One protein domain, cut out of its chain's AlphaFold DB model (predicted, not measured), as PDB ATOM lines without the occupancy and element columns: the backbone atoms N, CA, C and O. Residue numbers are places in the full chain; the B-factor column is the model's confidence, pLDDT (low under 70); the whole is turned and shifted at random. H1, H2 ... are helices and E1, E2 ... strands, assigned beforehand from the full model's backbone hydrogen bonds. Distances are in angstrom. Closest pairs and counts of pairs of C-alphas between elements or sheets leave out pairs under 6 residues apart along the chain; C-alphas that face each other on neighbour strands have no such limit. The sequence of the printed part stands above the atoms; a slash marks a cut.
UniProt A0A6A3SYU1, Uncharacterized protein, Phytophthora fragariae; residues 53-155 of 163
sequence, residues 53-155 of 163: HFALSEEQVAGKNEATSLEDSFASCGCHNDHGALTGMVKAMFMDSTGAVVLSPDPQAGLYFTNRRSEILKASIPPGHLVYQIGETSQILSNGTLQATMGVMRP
ATOM      1  N   HIS A  53     125.314 199.493 231.990       80.69
ATOM      2  CA  HIS A  53     125.199 198.956 230.645       80.69
ATOM      3  C   HIS A  53     125.396 197.448 230.683       80.69
ATOM      4  O   HIS A  53     126.459 196.965 231.075       80.69
ATOM      5  N   PHE A  54     124.372 196.721 230.250       80.38
ATOM      6  CA  PHE A  54     124.471 195.286 230.049       80.38
ATOM      7  C   PHE A  54     125.373 194.982 228.851       80.38
ATOM      8  O   PHE A  54     125.504 195.783 227.921       80.38
ATOM      9  N   ALA A  55     126.011 193.817 228.893       80.50
ATOM     10  CA  ALA A  55     126.728 193.292 227.744       80.50
ATOM     11  C   ALA A  55     125.756 193.000 226.588       80.50
ATOM     12  O   ALA A  55     124.572 192.732 226.808       80.50
ATOM     13  N   LEU A  56     126.267 193.092 225.363       80.00
ATOM     14  CA  LEU A  56     125.475 192.894 224.151       80.00
ATOM     15  C   LEU A  56     125.005 191.441 224.020       80.00
ATOM     16  O   LEU A  56     125.761 190.520 224.333       80.00
ATOM     17  N   SER A  57     123.785 191.246 223.512       78.62
ATOM     18  CA  SER A  57     123.309 189.927 223.080       78.62
ATOM     19  C   SER A  57     124.043 189.456 221.822       78.62
ATOM     20  O   SER A  57     124.600 190.269 221.086       78.62
ATOM     21  N   GLU A  58     124.003 188.156 221.529       78.94
ATOM     22  CA  GLU A  58     124.612 187.573 220.320       78.94
ATOM     23  C   GLU A  58     124.145 188.263 219.026       78.94
ATOM     24  O   GLU A  58     124.960 188.578 218.163       78.94
ATOM     25  N   GLU A  59     122.853 188.586 218.918       77.88
ATOM     26  CA  GLU A  59     122.287 189.310 217.770       77.88
ATOM     27  C   GLU A  59     122.875 190.724 217.634       77.88
ATOM     28  O   GLU A  59     123.250 191.159 216.543       77.88
ATOM     29  N   GLN A  60     123.021 191.439 218.753       76.25
ATOM     30  CA  GLN A  60     123.626 192.771 218.769       76.25
ATOM     31  C   GLN A  60     125.127 192.719 218.474       76.25
ATOM     32  O   GLN A  60     125.662 193.638 217.853       76.25
ATOM     33  N   VAL A  61     125.810 191.655 218.902       76.31
ATOM     34  CA  VAL A  61     127.210 191.395 218.551       76.31
ATOM     35  C   VAL A  61     127.338 191.107 217.055       76.31
ATOM     36  O   VAL A  61     128.221 191.677 216.421       76.31
ATOM     37  N   ALA A  62     126.444 190.311 216.466       77.12
ATOM     38  CA  ALA A  62     126.438 190.028 215.032       77.12
ATOM     39  C   ALA A  62     126.248 191.307 214.201       77.12
ATOM     40  O   ALA A  62     127.093 191.616 213.363       77.12
ATOM     41  N   GLY A  63     125.230 192.118 214.509       73.62
ATOM     42  CA  GLY A  63     125.010 193.399 213.821       73.62
ATOM     43  C   GLY A  63     126.164 194.392 214.006       73.62
ATOM     44  O   GLY A  63     126.490 195.160 213.104       73.62
ATOM     45  N   LYS A  64     126.843 194.348 215.156       73.44
ATOM     46  CA  LYS A  64     128.057 195.136 215.418       73.44
ATOM     47  C   LYS A  64     129.276 194.624 214.644       73.44
ATOM     48  O   LYS A  64     130.114 195.436 214.271       73.44
ATOM     49  N   ASN A  65     129.401 193.318 214.417       72.94
ATOM     50  CA  ASN A  65     130.499 192.725 213.645       72.94
ATOM     51  C   ASN A  65     130.356 192.978 212.137       72.94
ATOM     52  O   ASN A  65     131.359 193.013 211.430       72.94
ATOM     53  N   GLU A  66     129.132 193.189 211.654       76.75
ATOM     54  CA  GLU A  66     128.863 193.620 210.276       76.75
ATOM     55  C   GLU A  66     129.148 195.113 210.042       76.75
ATOM     56  O   GLU A  66     129.198 195.563 208.896       76.75
ATOM     57  N   ALA A  67     129.365 195.892 211.108       73.62
ATOM     58  CA  ALA A  67     129.673 197.311 211.008       73.62
ATOM     59  C   ALA A  67     130.999 197.539 210.266       73.62
ATOM     60  O   ALA A  67     132.068 197.095 210.689       73.62
ATOM     61  N   THR A  68     130.937 198.288 209.164       74.38
ATOM     62  CA  THR A  68     132.106 198.589 208.326       74.38
ATOM     63  C   THR A  68     132.990 199.702 208.882       74.38
ATOM     64  O   THR A  68     134.134 199.858 208.456       74.38
ATOM     65  N   SER A  69     132.472 200.472 209.839       74.62
ATOM     66  CA  SER A  69     133.170 201.565 210.507       74.62
ATOM     67  C   SER A  69     132.897 201.571 212.011       74.62
ATOM     68  O   SER A  69     131.970 200.928 212.519       74.62
ATOM     69  N   LEU A  70     133.726 202.311 212.748       72.69
ATOM     70  CA  LEU A  70     133.533 202.481 214.180       72.69
ATOM     71  C   LEU A  70     132.245 203.281 214.451       72.69
ATOM     72  O   LEU A  70     131.513 202.921 215.369       72.69
ATOM     73  N   GLU A  71     131.928 204.284 213.625       71.94
ATOM     74  CA  GLU A  71     130.655 205.015 213.658       71.94
ATOM     75  C   GLU A  71     129.446 204.072 213.556       71.94
ATOM     76  O   GLU A  71     128.553 204.122 214.403       71.94
ATOM     77  N   ASP A  72     129.447 203.174 212.566       72.38
ATOM     78  CA  ASP A  72     128.351 202.223 212.331       72.38
ATOM     79  C   ASP A  72     128.165 201.287 213.530       72.38
ATOM     80  O   ASP A  72     127.045 200.956 213.917       72.38
ATOM     81  N   SER A  73     129.268 200.926 214.195       69.62
ATOM     82  CA  SER A  73     129.238 200.080 215.390       69.62
ATOM     83  C   SER A  73     128.605 200.761 216.614       69.62
ATOM     84  O   SER A  73     128.299 200.084 217.598       69.62
ATOM     85  N   PHE A  74     128.399 202.083 216.560       68.06
ATOM     86  CA  PHE A  74     127.708 202.878 217.576       68.06
ATOM     87  C   PHE A  74     126.287 203.285 217.179       68.06
ATOM     88  O   PHE A  74     125.599 203.905 217.990       68.06
ATOM     89  N   ALA A  75     125.817 202.951 215.972       60.41
ATOM     90  CA  ALA A  75     124.514 203.400 215.474       60.41
ATOM     91  C   ALA A  75     123.340 202.965 216.377       60.41
ATOM     92  O   ALA A  75     122.348 203.679 216.500       60.41
ATOM     93  N   SER A  76     123.479 201.834 217.077       55.94
ATOM     94  CA  SER A  76     122.515 201.343 218.073       55.94
ATOM     95  C   SER A  76     122.714 201.919 219.485       55.94
ATOM     96  O   SER A  76     121.871 201.715 220.355       55.94
ATOM     97  N   CYS A  77     123.820 202.628 219.730       60.06
ATOM     98  CA  CYS A  77     124.294 203.034 221.058       60.06
ATOM     99  C   CYS A  77     123.856 204.452 221.473       60.06
ATOM    100  O   CYS A  77     124.155 204.867 222.590       60.06
ATOM    101  N   GLY A  78     123.151 205.192 220.607       62.44
ATOM    102  CA  GLY A  78     122.543 206.479 220.958       62.44
ATOM    103  C   GLY A  78     123.556 207.567 221.325       62.44
ATOM    104  O   GLY A  78     123.537 208.082 222.445       62.44
ATOM    105  N   CYS A  79     124.441 207.922 220.387       70.62
ATOM    106  CA  CYS A  79     125.303 209.098 220.516       70.62
ATOM    107  C   CYS A  79     124.454 210.330 220.858       70.62
ATOM    108  O   CYS A  79     123.511 210.652 220.134       70.62
ATOM    109  N   HIS A  80     124.783 211.017 221.948       80.88
ATOM    110  CA  HIS A  80     124.060 212.215 222.356       80.88
ATOM    111  C   HIS A  80     124.992 213.229 223.014       80.88
ATOM    112  O   HIS A  80     126.105 212.915 223.449       80.88
ATOM    113  N   ASN A  81     124.517 214.469 223.053       84.25
ATOM    114  CA  ASN A  81     125.062 215.482 223.936       84.25
ATOM    115  C   ASN A  81     124.250 215.476 225.225       84.25
ATOM    116  O   ASN A  81     123.023 215.359 225.195       84.25
ATOM    117  N   ASP A  82     124.926 215.670 226.347       85.06
ATOM    118  CA  ASP A  82     124.231 215.912 227.600       85.06
ATOM    119  C   ASP A  82     123.559 217.285 227.565       85.06
ATOM    120  O   ASP A  82     124.181 218.289 227.207       85.06
ATOM    121  N   HIS A  83     122.306 217.359 228.006       86.00
ATOM    122  CA  HIS A  83     121.589 218.635 228.090       86.00
ATOM    123  C   HIS A  83     122.155 219.571 229.171       86.00
ATOM    124  O   HIS A  83     121.959 220.787 229.110       86.00
ATOM    125  N   GLY A  84     122.858 219.023 230.167       85.69
ATOM    126  CA  GLY A  84     123.426 219.771 231.287       85.69
ATOM    127  C   GLY A  84     124.521 220.767 230.891       85.69
ATOM    128  O   GLY A  84     124.918 220.897 229.734       85.69
ATOM    129  N   ALA A  85     125.025 221.510 231.875       87.62
ATOM    130  CA  ALA A  85     126.193 222.371 231.682       87.62
ATOM    131  C   ALA A  85     127.487 221.544 231.615       87.62
ATOM    132  O   ALA A  85     128.325 221.744 230.731       87.62
ATOM    133  N   LEU A  86     127.638 220.608 232.551       89.19
ATOM    134  CA  LEU A  86     128.834 219.806 232.733       89.19
ATOM    135  C   LEU A  86     128.437 218.429 233.265       89.19
ATOM    136  O   LEU A  86     127.688 218.349 234.237       89.19
ATOM    137  N   THR A  87     128.979 217.371 232.677       87.50
ATOM    138  CA  THR A  87     128.771 215.997 233.146       87.50
ATOM    139  C   THR A  87     130.085 215.451 233.668       87.50
ATOM    140  O   THR A  87     131.057 215.340 232.923       87.50
ATOM    141  N   GLY A  88     130.136 215.134 234.959       87.50
ATOM    142  CA  GLY A  88     131.273 214.451 235.568       87.50
ATOM    143  C   GLY A  88     131.145 212.942 235.391       87.50
ATOM    144  O   GLY A  88     130.132 212.360 235.766       87.50
ATOM    145  N   MET A  89     132.177 212.299 234.857       88.12
ATOM    146  CA  MET A  89     132.232 210.851 234.676       88.12
ATOM    147  C   MET A  89     133.461 210.263 235.363       88.12
ATOM    148  O   MET A  89     134.523 210.884 235.455       88.12
ATOM    149  N   VAL A  90     133.316 209.023 235.819       87.69
ATOM    150  CA  VAL A  90     134.406 208.197 236.347       87.69
ATOM    151  C   VAL A  90     134.812 207.141 235.326       87.69
ATOM    152  O   VAL A  90     134.091 206.853 234.370       87.69
ATOM    153  N   LYS A  91     135.973 206.521 235.552       85.56
ATOM    154  CA  LYS A  91     136.389 205.332 234.806       85.56
ATOM    155  C   LYS A  91     135.305 204.247 234.881       85.56
ATOM    156  O   LYS A  91     134.797 203.955 235.962       85.56
ATOM    157  N   ALA A  92     135.011 203.616 233.743       84.56
ATOM    158  CA  ALA A  92     134.121 202.462 233.692       84.56
ATOM    159  C   ALA A  92     134.627 201.336 234.610       84.56
ATOM    160  O   ALA A  92     135.817 201.000 234.605       84.56
ATOM    161  N   MET A  93     133.708 200.756 235.378       86.88
ATOM    162  CA  MET A  93     133.950 199.580 236.208       86.88
ATOM    163  C   MET A  93     133.241 198.384 235.582       86.88
ATOM    164  O   MET A  93     132.081 198.489 235.189       86.88
ATOM    165  N   PHE A  94     133.941 197.258 235.509       86.12
ATOM    166  CA  PHE A  94     133.409 196.002 234.995       86.12
ATOM    167  C   PHE A  94     133.222 195.048 236.168       86.12
ATOM    168  O   PHE A  94     134.074 194.993 237.056       86.12
ATOM    169  N   MET A  95     132.104 194.332 236.182       86.88
ATOM    170  CA  MET A  95     131.781 193.354 237.217       86.88
ATOM    171  C   MET A  95     131.429 192.023 236.565       86.88
ATOM    172  O   MET A  95     130.829 192.005 235.489       86.88
ATOM    173  N   ASP A  96     131.811 190.924 237.205       85.44
ATOM    174  CA  ASP A  96     131.363 189.591 236.809       85.44
ATOM    175  C   ASP A  96     129.979 189.253 237.397       85.44
ATOM    176  O   ASP A  96     129.362 190.047 238.113       85.44
ATOM    177  N   SER A  97     129.480 188.049 237.112       84.69
ATOM    178  CA  SER A  97     128.180 187.575 237.608       84.69
ATOM    179  C   SER A  97     128.121 187.384 239.128       84.69
ATOM    180  O   SER A  97     127.034 187.202 239.669       84.69
ATOM    181  N   THR A  98     129.261 187.405 239.822       89.19
ATOM    182  CA  THR A  98     129.345 187.345 241.289       89.19
ATOM    183  C   THR A  98     129.349 188.737 241.930       89.19
ATOM    184  O   THR A  98     129.230 188.853 243.149       89.19
ATOM    185  N   GLY A  99     129.453 189.797 241.117       85.94
ATOM    186  CA  GLY A  99     129.571 191.184 241.564       85.94
ATOM    187  C   GLY A  99     131.008 191.614 241.879       85.94
ATOM    188  O   GLY A  99     131.211 192.717 242.391       85.94
ATOM    189  N   ALA A 100     132.012 190.782 241.583       89.12
ATOM    190  CA  ALA A 100     133.411 191.140 241.780       89.12
ATOM    191  C   ALA A 100     133.890 192.082 240.667       89.12
ATOM    192  O   ALA A 100     133.570 191.890 239.494       89.12
ATOM    193  N   VAL A 101     134.672 193.106 241.028       88.75
ATOM    194  CA  VAL A 101     135.272 194.028 240.050       88.75
ATOM    195  C   VAL A 101     136.371 193.302 239.280       88.75
ATOM    196  O   VAL A 101     137.328 192.807 239.876       88.75
ATOM    197  N   VAL A 102     136.258 193.294 237.956       88.38
ATOM    198  CA  VAL A 102     137.196 192.631 237.044       88.38
ATOM    199  C   VAL A 102     137.842 193.629 236.085       88.38
ATOM    200  O   VAL A 102     137.377 194.759 235.906       88.38
ATOM    201  N   LEU A 103     138.947 193.218 235.461       85.44
ATOM    202  CA  LEU A 103     139.486 193.946 234.315       85.44
ATOM    203  C   LEU A 103     138.500 193.866 233.149       85.44
ATOM    204  O   LEU A 103     137.738 192.909 233.035       85.44
ATOM    205  N   SER A 104     138.521 194.880 232.285       83.75
ATOM    206  CA  SER A 104     137.666 194.877 231.100       83.75
ATOM    207  C   SER A 104     137.996 193.663 230.224       83.75
ATOM    208  O   SER A 104     139.151 193.549 229.804       83.75
ATOM    209  N   PRO A 105     137.029 192.770 229.947       82.69
ATOM    210  CA  PRO A 105     137.260 191.613 229.085       82.69
ATOM    211  C   PRO A 105     137.289 191.997 227.597       82.69
ATOM    212  O   PRO A 105     137.812 191.246 226.784       82.69
ATOM    213  N   ASP A 106     136.770 193.176 227.239       84.31
ATOM    214  CA  ASP A 106     136.735 193.699 225.872       84.31
ATOM    215  C   ASP A 106     137.578 194.988 225.794       84.31
ATOM    216  O   ASP A 106     137.134 196.049 226.246       84.31
ATOM    217  N   PRO A 107     138.781 194.947 225.188       83.31
ATOM    218  CA  PRO A 107     139.640 196.119 225.031       83.31
ATOM    219  C   PRO A 107     139.011 197.264 224.237       83.31
ATOM    220  O   PRO A 107     139.513 198.386 224.315       83.31
ATOM    221  N   GLN A 108     137.944 197.022 223.471       84.19
ATOM    222  CA  GLN A 108     137.197 198.050 222.753       84.19
ATOM    223  C   GLN A 108     136.085 198.650 223.619       84.19
ATOM    224  O   GLN A 108     135.784 199.826 223.452       84.19
ATOM    225  N   ALA A 109     135.551 197.956 224.624       85.56
ATOM    226  CA  ALA A 109     134.516 198.508 225.505       85.56
ATOM    227  C   ALA A 109     134.983 199.761 226.271       85.56
ATOM    228  O   ALA A 109     136.143 199.875 226.681       85.56
ATOM    229  N   GLY A 110     134.081 200.724 226.468       87.25
ATOM    230  CA  GLY A 110     134.368 201.964 227.192       87.25
ATOM    231  C   GLY A 110     133.760 203.216 226.567       87.25
ATOM    232  O   GLY A 110     132.963 203.147 225.638       87.25
ATOM    233  N   LEU A 111     134.137 204.371 227.115       87.88
ATOM    234  CA  LEU A 111     133.640 205.679 226.694       87.88
ATOM    235  C   LEU A 111     134.409 206.193 225.473       87.88
ATOM    236  O   LEU A 111     135.642 206.199 225.468       87.88
ATOM    237  N   TYR A 112     133.671 206.675 224.483       89.31
ATOM    238  CA  TYR A 112     134.177 207.353 223.299       89.31
ATOM    239  C   TYR A 112     133.578 208.753 223.202       89.31
ATOM    240  O   TYR A 112     132.477 209.008 223.688       89.31
ATOM    241  N   PHE A 113     134.307 209.660 222.566       89.50
ATOM    242  CA  PHE A 113     133.858 211.020 222.302       89.50
ATOM    243  C   PHE A 113     134.298 211.478 220.919       89.50
ATOM    244  O   PHE A 113     135.327 211.039 220.400       89.50
ATOM    245  N   THR A 114     133.535 212.400 220.347       86.25
ATOM    246  CA  THR A 114     133.888 213.057 219.091       86.25
ATOM    247  C   THR A 114     134.553 214.392 219.390       86.25
ATOM    248  O   THR A 114     133.998 215.236 220.094       86.25
ATOM    249  N   ASN A 115     135.766 214.592 218.878       85.94
ATOM    250  CA  ASN A 115     136.456 215.869 219.030       85.94
ATOM    251  C   ASN A 115     135.971 216.909 217.998       85.94
ATOM    252  O   ASN A 115     135.160 216.630 217.119       85.94
ATOM    253  N   ARG A 116     136.520 218.128 218.061       84.19
ATOM    254  CA  ARG A 116     136.137 219.239 217.165       84.19
ATOM    255  C   ARG A 116     136.483 219.024 215.687       84.19
ATOM    256  O   ARG A 116     136.045 219.804 214.850       84.19
ATOM    257  N   ARG A 117     137.294 218.014 215.369       86.62
ATOM    258  CA  ARG A 117     137.643 217.610 214.000       86.62
ATOM    259  C   ARG A 117     136.778 216.451 213.503       86.62
ATOM    260  O   ARG A 117     137.095 215.874 212.470       86.62
ATOM    261  N   SER A 118     135.715 216.112 214.234       82.81
ATOM    262  CA  SER A 118     134.846 214.970 213.951       82.81
ATOM    263  C   SER A 118     135.562 213.617 214.025       82.81
ATOM    264  O   SER A 118     135.136 212.659 213.395       82.81
ATOM    265  N   GLU A 119     136.642 213.522 214.805       87.56
ATOM    266  CA  GLU A 119     137.348 212.259 215.038       87.56
ATOM    267  C   GLU A 119     136.798 211.588 216.297       87.56
ATOM    268  O   GLU A 119     136.652 212.241 217.339       87.56
ATOM    269  N   ILE A 120     136.539 210.282 216.221       87.44
ATOM    270  CA  ILE A 120     136.139 209.480 217.376       87.44
ATOM    271  C   ILE A 120     137.377 209.023 218.148       87.44
ATOM    272  O   ILE A 120     138.275 208.381 217.605       87.44
ATOM    273  N   LEU A 121     137.402 209.319 219.445       90.06
ATOM    274  CA  LEU A 121     138.494 208.989 220.352       90.06
ATOM    275  C   LEU A 121     137.971 208.205 221.554       90.06
ATOM    276  O   LEU A 121     136.923 208.526 222.110       90.06
ATOM    277  N   LYS A 122     138.728 207.193 221.985       90.06
ATOM    278  CA  LYS A 122     138.447 206.444 223.213       90.06
ATOM    279  C   LYS A 122     139.020 207.175 224.425       90.06
ATOM    280  O   LYS A 122     140.200 207.525 224.441       90.06
ATOM    281  N   ALA A 123     138.218 207.343 225.470       89.62
ATOM    282  CA  ALA A 123     138.667 207.925 226.725       89.62
ATOM    283  C   ALA A 123     139.576 206.959 227.496       89.62
ATOM    284  O   ALA A 123     139.184 205.843 227.842       89.62
ATOM    285  N   SER A 124     140.782 207.423 227.822       88.81
ATOM    286  CA  SER A 124     141.678 206.763 228.771       88.81
ATOM    287  C   SER A 124     141.636 207.522 230.093       88.81
ATOM    288  O   SER A 124     142.237 208.586 230.226       88.81
ATOM    289  N   ILE A 125     140.875 206.997 231.058       88.81
ATOM    290  CA  ILE A 125     140.682 207.616 232.375       88.81
ATOM    291  C   ILE A 125     141.527 206.848 233.399       88.81
ATOM    292  O   ILE A 125     141.245 205.667 233.654       88.81
ATOM    293  N   PRO A 126     142.569 207.459 233.991       88.12
ATOM    294  CA  PRO A 126     143.354 206.803 235.026       88.12
ATOM    295  C   PRO A 126     142.531 206.576 236.309       88.12
ATOM    296  O   PRO A 126     141.559 207.292 236.565       88.12
ATOM    297  N   PRO A 127     142.899 205.599 237.157       84.81
ATOM    298  CA  PRO A 127     142.262 205.420 238.461       84.81
ATOM    299  C   PRO A 127     142.306 206.704 239.305       84.81
ATOM    300  O   PRO A 127     143.285 207.450 239.265       84.81
ATOM    301  N   GLY A 128     141.236 206.971 240.058       87.50
ATOM    302  CA  GLY A 128     141.132 208.154 240.922       87.50
ATOM    303  C   GLY A 128     140.901 209.483 240.194       87.50
ATOM    304  O   GLY A 128     140.928 210.524 240.842       87.50
ATOM    305  N   HIS A 129     140.678 209.466 238.876       89.12
ATOM    306  CA  HIS A 129     140.385 210.667 238.097       89.12
ATOM    307  C   HIS A 129     138.894 210.782 237.780       89.12
ATOM    308  O   HIS A 129     138.216 209.788 237.515       89.12
ATOM    309  N   LEU A 130     138.424 212.027 237.766       87.75
ATOM    310  CA  LEU A 130     137.154 212.432 237.182       87.75
ATOM    311  C   LEU A 130     137.441 213.118 235.852       87.75
ATOM    312  O   LEU A 130     138.379 213.911 235.748       87.75
ATOM    313  N   VAL A 131     136.632 212.816 234.847       89.50
ATOM    314  CA  VAL A 131     136.618 213.562 233.589       89.50
ATOM    315  C   VAL A 131     135.321 214.337 233.487       89.50
ATOM    316  O   VAL A 131     134.301 213.911 234.020       89.50
ATOM    317  N   TYR A 132     135.367 215.473 232.803       88.94
ATOM    318  CA  TYR A 132     134.198 216.311 232.605       88.94
ATOM    319  C   TYR A 132     133.909 216.477 231.118       88.94
ATOM    320  O   TYR A 132     134.798 216.825 230.340       88.94
ATOM    321  N   GLN A 133     132.657 216.242 230.749       89.81
ATOM    322  CA  GLN A 133     132.115 216.455 229.417       89.81
ATOM    323  C   GLN A 133     131.304 217.753 229.405       89.81
ATOM    324  O   GLN A 133     130.520 218.016 230.318       89.81
ATOM    325  N   ILE A 134     131.510 218.587 228.384       91.31
ATOM    326  CA  ILE A 134     130.741 219.822 228.192       91.31
ATOM    327  C   ILE A 134     129.390 219.464 227.573       91.31
ATOM    328  O   ILE A 134     129.365 218.820 226.524       91.31
ATOM    329  N   GLY A 135     128.296 219.916 228.184       91.31
ATOM    330  CA  GLY A 135     126.947 219.730 227.646       91.31
ATOM    331  C   GLY A 135     126.396 220.950 226.895       91.31
ATOM    332  O   GLY A 135     127.035 222.003 226.786       91.31
ATOM    333  N   GLU A 136     125.187 220.808 226.357       91.81
ATOM    334  CA  GLU A 136     124.528 221.785 225.478       91.81
ATOM    335  C   GLU A 136     124.263 223.124 226.162       91.81
ATOM    336  O   GLU A 136     124.425 224.182 225.548       91.81
ATOM    337  N   THR A 137     123.932 223.107 227.455       90.12
ATOM    338  CA  THR A 137     123.693 224.338 228.218       90.12
ATOM    339  C   THR A 137     124.934 225.238 228.229       90.12
ATOM    340  O   THR A 137     124.823 226.451 228.039       90.12
ATOM    341  N   SER A 138     126.130 224.660 228.376       88.50
ATOM    342  CA  SER A 138     127.394 225.408 228.312       88.50
ATOM    343  C   SER A 138     127.636 226.012 226.932       88.50
ATOM    344  O   SER A 138     128.104 227.147 226.824       88.50
ATOM    345  N   GLN A 139     127.298 225.284 225.866       90.25
ATOM    346  CA  GLN A 139     127.408 225.793 224.503       90.25
ATOM    347  C   GLN A 139     126.477 226.985 224.269       90.25
ATOM    348  O   GLN A 139     126.921 228.015 223.760       90.25
ATOM    349  N   ILE A 140     125.213 226.876 224.683       88.62
ATOM    350  CA  ILE A 140     124.218 227.945 224.527       88.62
ATOM    351  C   ILE A 140     124.639 229.188 225.316       88.62
ATOM    352  O   ILE A 140     124.710 230.280 224.757       88.62
ATOM    353  N   LEU A 141     124.963 229.034 226.604       86.19
ATOM    354  CA  LEU A 141     125.276 230.173 227.472       86.19
ATOM    355  C   LEU A 141     126.573 230.884 227.095       86.19
ATOM    356  O   LEU A 141     126.669 232.096 227.249       86.19
ATOM    357  N   SER A 142     127.556 230.150 226.581       83.25
ATOM    358  CA  SER A 142     128.817 230.727 226.108       83.25
ATOM    359  C   SER A 142     128.745 231.263 224.671       83.25
ATOM    360  O   SER A 142     129.778 231.625 224.099       83.25
ATOM    361  N   ASN A 143     127.547 231.282 224.072       85.56
ATOM    362  CA  ASN A 143     127.303 231.678 222.688       85.56
ATOM    363  C   ASN A 143     128.222 230.938 221.690       85.56
ATOM    364  O   ASN A 143     128.804 231.537 220.788       85.56
ATOM    365  N   GLY A 144     128.411 229.632 221.902       86.50
ATOM    366  CA  GLY A 144     129.241 228.762 221.063       86.50
ATOM    367  C   GLY A 144     130.747 228.805 221.344       86.50
ATOM    368  O   GLY A 144     131.503 228.114 220.661       86.50
ATOM    369  N   THR A 145     131.207 229.579 222.335       86.50
ATOM    370  CA  THR A 145     132.627 229.592 222.742       86.50
ATOM    371  C   THR A 145     133.047 228.234 223.312       86.50
ATOM    372  O   THR A 145     134.124 227.717 223.002       86.50
ATOM    373  N   LEU A 146     132.180 227.638 224.132       88.75
ATOM    374  CA  LEU A 146     132.230 226.227 224.490       88.75
ATOM    375  C   LEU A 146     131.376 225.438 223.497       88.75
ATOM    376  O   LEU A 146     130.349 225.920 223.028       88.75
ATOM    377  N   GLN A 147     131.795 224.214 223.200       90.00
ATOM    378  CA  GLN A 147     131.048 223.299 222.344       90.00
ATOM    379  C   GLN A 147     130.696 222.054 223.142       90.00
ATOM    380  O   GLN A 147     131.560 221.500 223.831       90.00
ATOM    381  N   ALA A 148     129.436 221.640 223.041       91.38
ATOM    382  CA  ALA A 148     128.970 220.385 223.587       91.38
ATOM    383  C   ALA A 148     129.792 219.255 222.970       91.38
ATOM    384  O   ALA A 148     130.054 219.228 221.765       91.38
ATOM    385  N   THR A 149     130.274 218.365 223.825       90.12
ATOM    386  CA  THR A 149     131.064 217.216 223.398       90.12
ATOM    387  C   THR A 149     130.117 216.039 223.278       90.12
ATOM    388  O   THR A 149     129.454 215.704 224.253       90.12
ATOM    389  N   MET A 150     130.056 215.420 222.102       86.88
ATOM    390  CA  MET A 150     129.251 214.221 221.896       86.88
ATOM    391  C   MET A 150     129.970 213.016 222.497       86.88
ATOM    392  O   MET A 150     131.150 212.793 222.206       86.88
ATOM    393  N   GLY A 151     129.256 212.255 223.324       86.69
ATOM    394  CA  GLY A 151     129.757 211.058 223.991       86.69
ATOM    395  C   GLY A 151     128.963 209.818 223.593       86.69
ATOM    396  O   GLY A 151     127.775 209.892 223.279       86.69
ATOM    397  N   VAL A 152     129.624 208.664 223.611       86.81
ATOM    398  CA  VAL A 152     128.973 207.363 223.441       86.81
ATOM    399  C   VAL A 152     129.685 206.298 224.261       86.81
ATOM    400  O   VAL A 152     130.913 206.222 224.302       86.81
ATOM    401  N   MET A 153     128.910 205.457 224.937       85.19
ATOM    402  CA  MET A 153     129.429 204.301 225.655       85.19
ATOM    403  C   MET A 153     129.354 203.080 224.736       85.19
ATOM    404  O   MET A 153     128.301 202.790 224.169       85.19
ATOM    405  N   ARG A 154     130.466 202.354 224.598       85.12
ATOM    406  CA  ARG A 154     130.521 201.057 223.919       85.12
ATOM    407  C   ARG A 154     130.390 199.922 224.938       85.12
ATOM    408  O   ARG A 154     131.337 199.718 225.709       85.12
ATOM    409  N   PRO A 155     129.277 199.169 224.935       82.69
ATOM    410  CA  PRO A 155     129.101 198.047 225.846       82.69
ATOM    411  C   PRO A 155     130.050 196.904 225.487       82.69
ATOM    412  O   PRO A 155     130.576 196.817 224.370       82.69
TER     413      PRO A 155
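AT A GLANCE: This is residues 53 to 155 of the 163 residues of an uncharacterized protein of Phytophthora fragariae (UniProt A0A6A3SYU1). With little regular structure, loops join a core sheet, E3 E2 E5, to a two-stranded ladder, E1 and E4, beside it; helices H1 and H2 sit at opposite ends. The 103 printed residues run H1 E1 E2 E3 E4 H2 E5, class mixed, both sheets antiparallel. It is only just compact, close to loose, with radius of gyration of the C-alphas 15.3 A, spanning 45 by 34 by 19 A.

HOW THE PARTS SIT: H1, residues 58 to 65, and H2, 136 to 141, are apart; in both every O i to N i+4 pair is within hydrogen-bond range. E1, 86 to 90, and E4, 130 to 134, are antiparallel, N 89 to O 131 2.8 A. E2, 110 to 114, forms a hairpin with E3, 120 to 122, N 113 to O 121 2.9 A. E5, 151 to 154, is antiparallel to E2, N 112 to O 152 2.8 A.

IN THESE COORDINATES: H1, 10.3 A long, begins at C-alpha 58, (124.612, 187.573, 220.320); E5 ends at C-alpha 154, (130.521, 201.057, 223.919).

THE WHOLE: The printed part has no cut. Links H1 to E1 and E1 to E2 are long; residues 73 to 78 have pLDDT under 70.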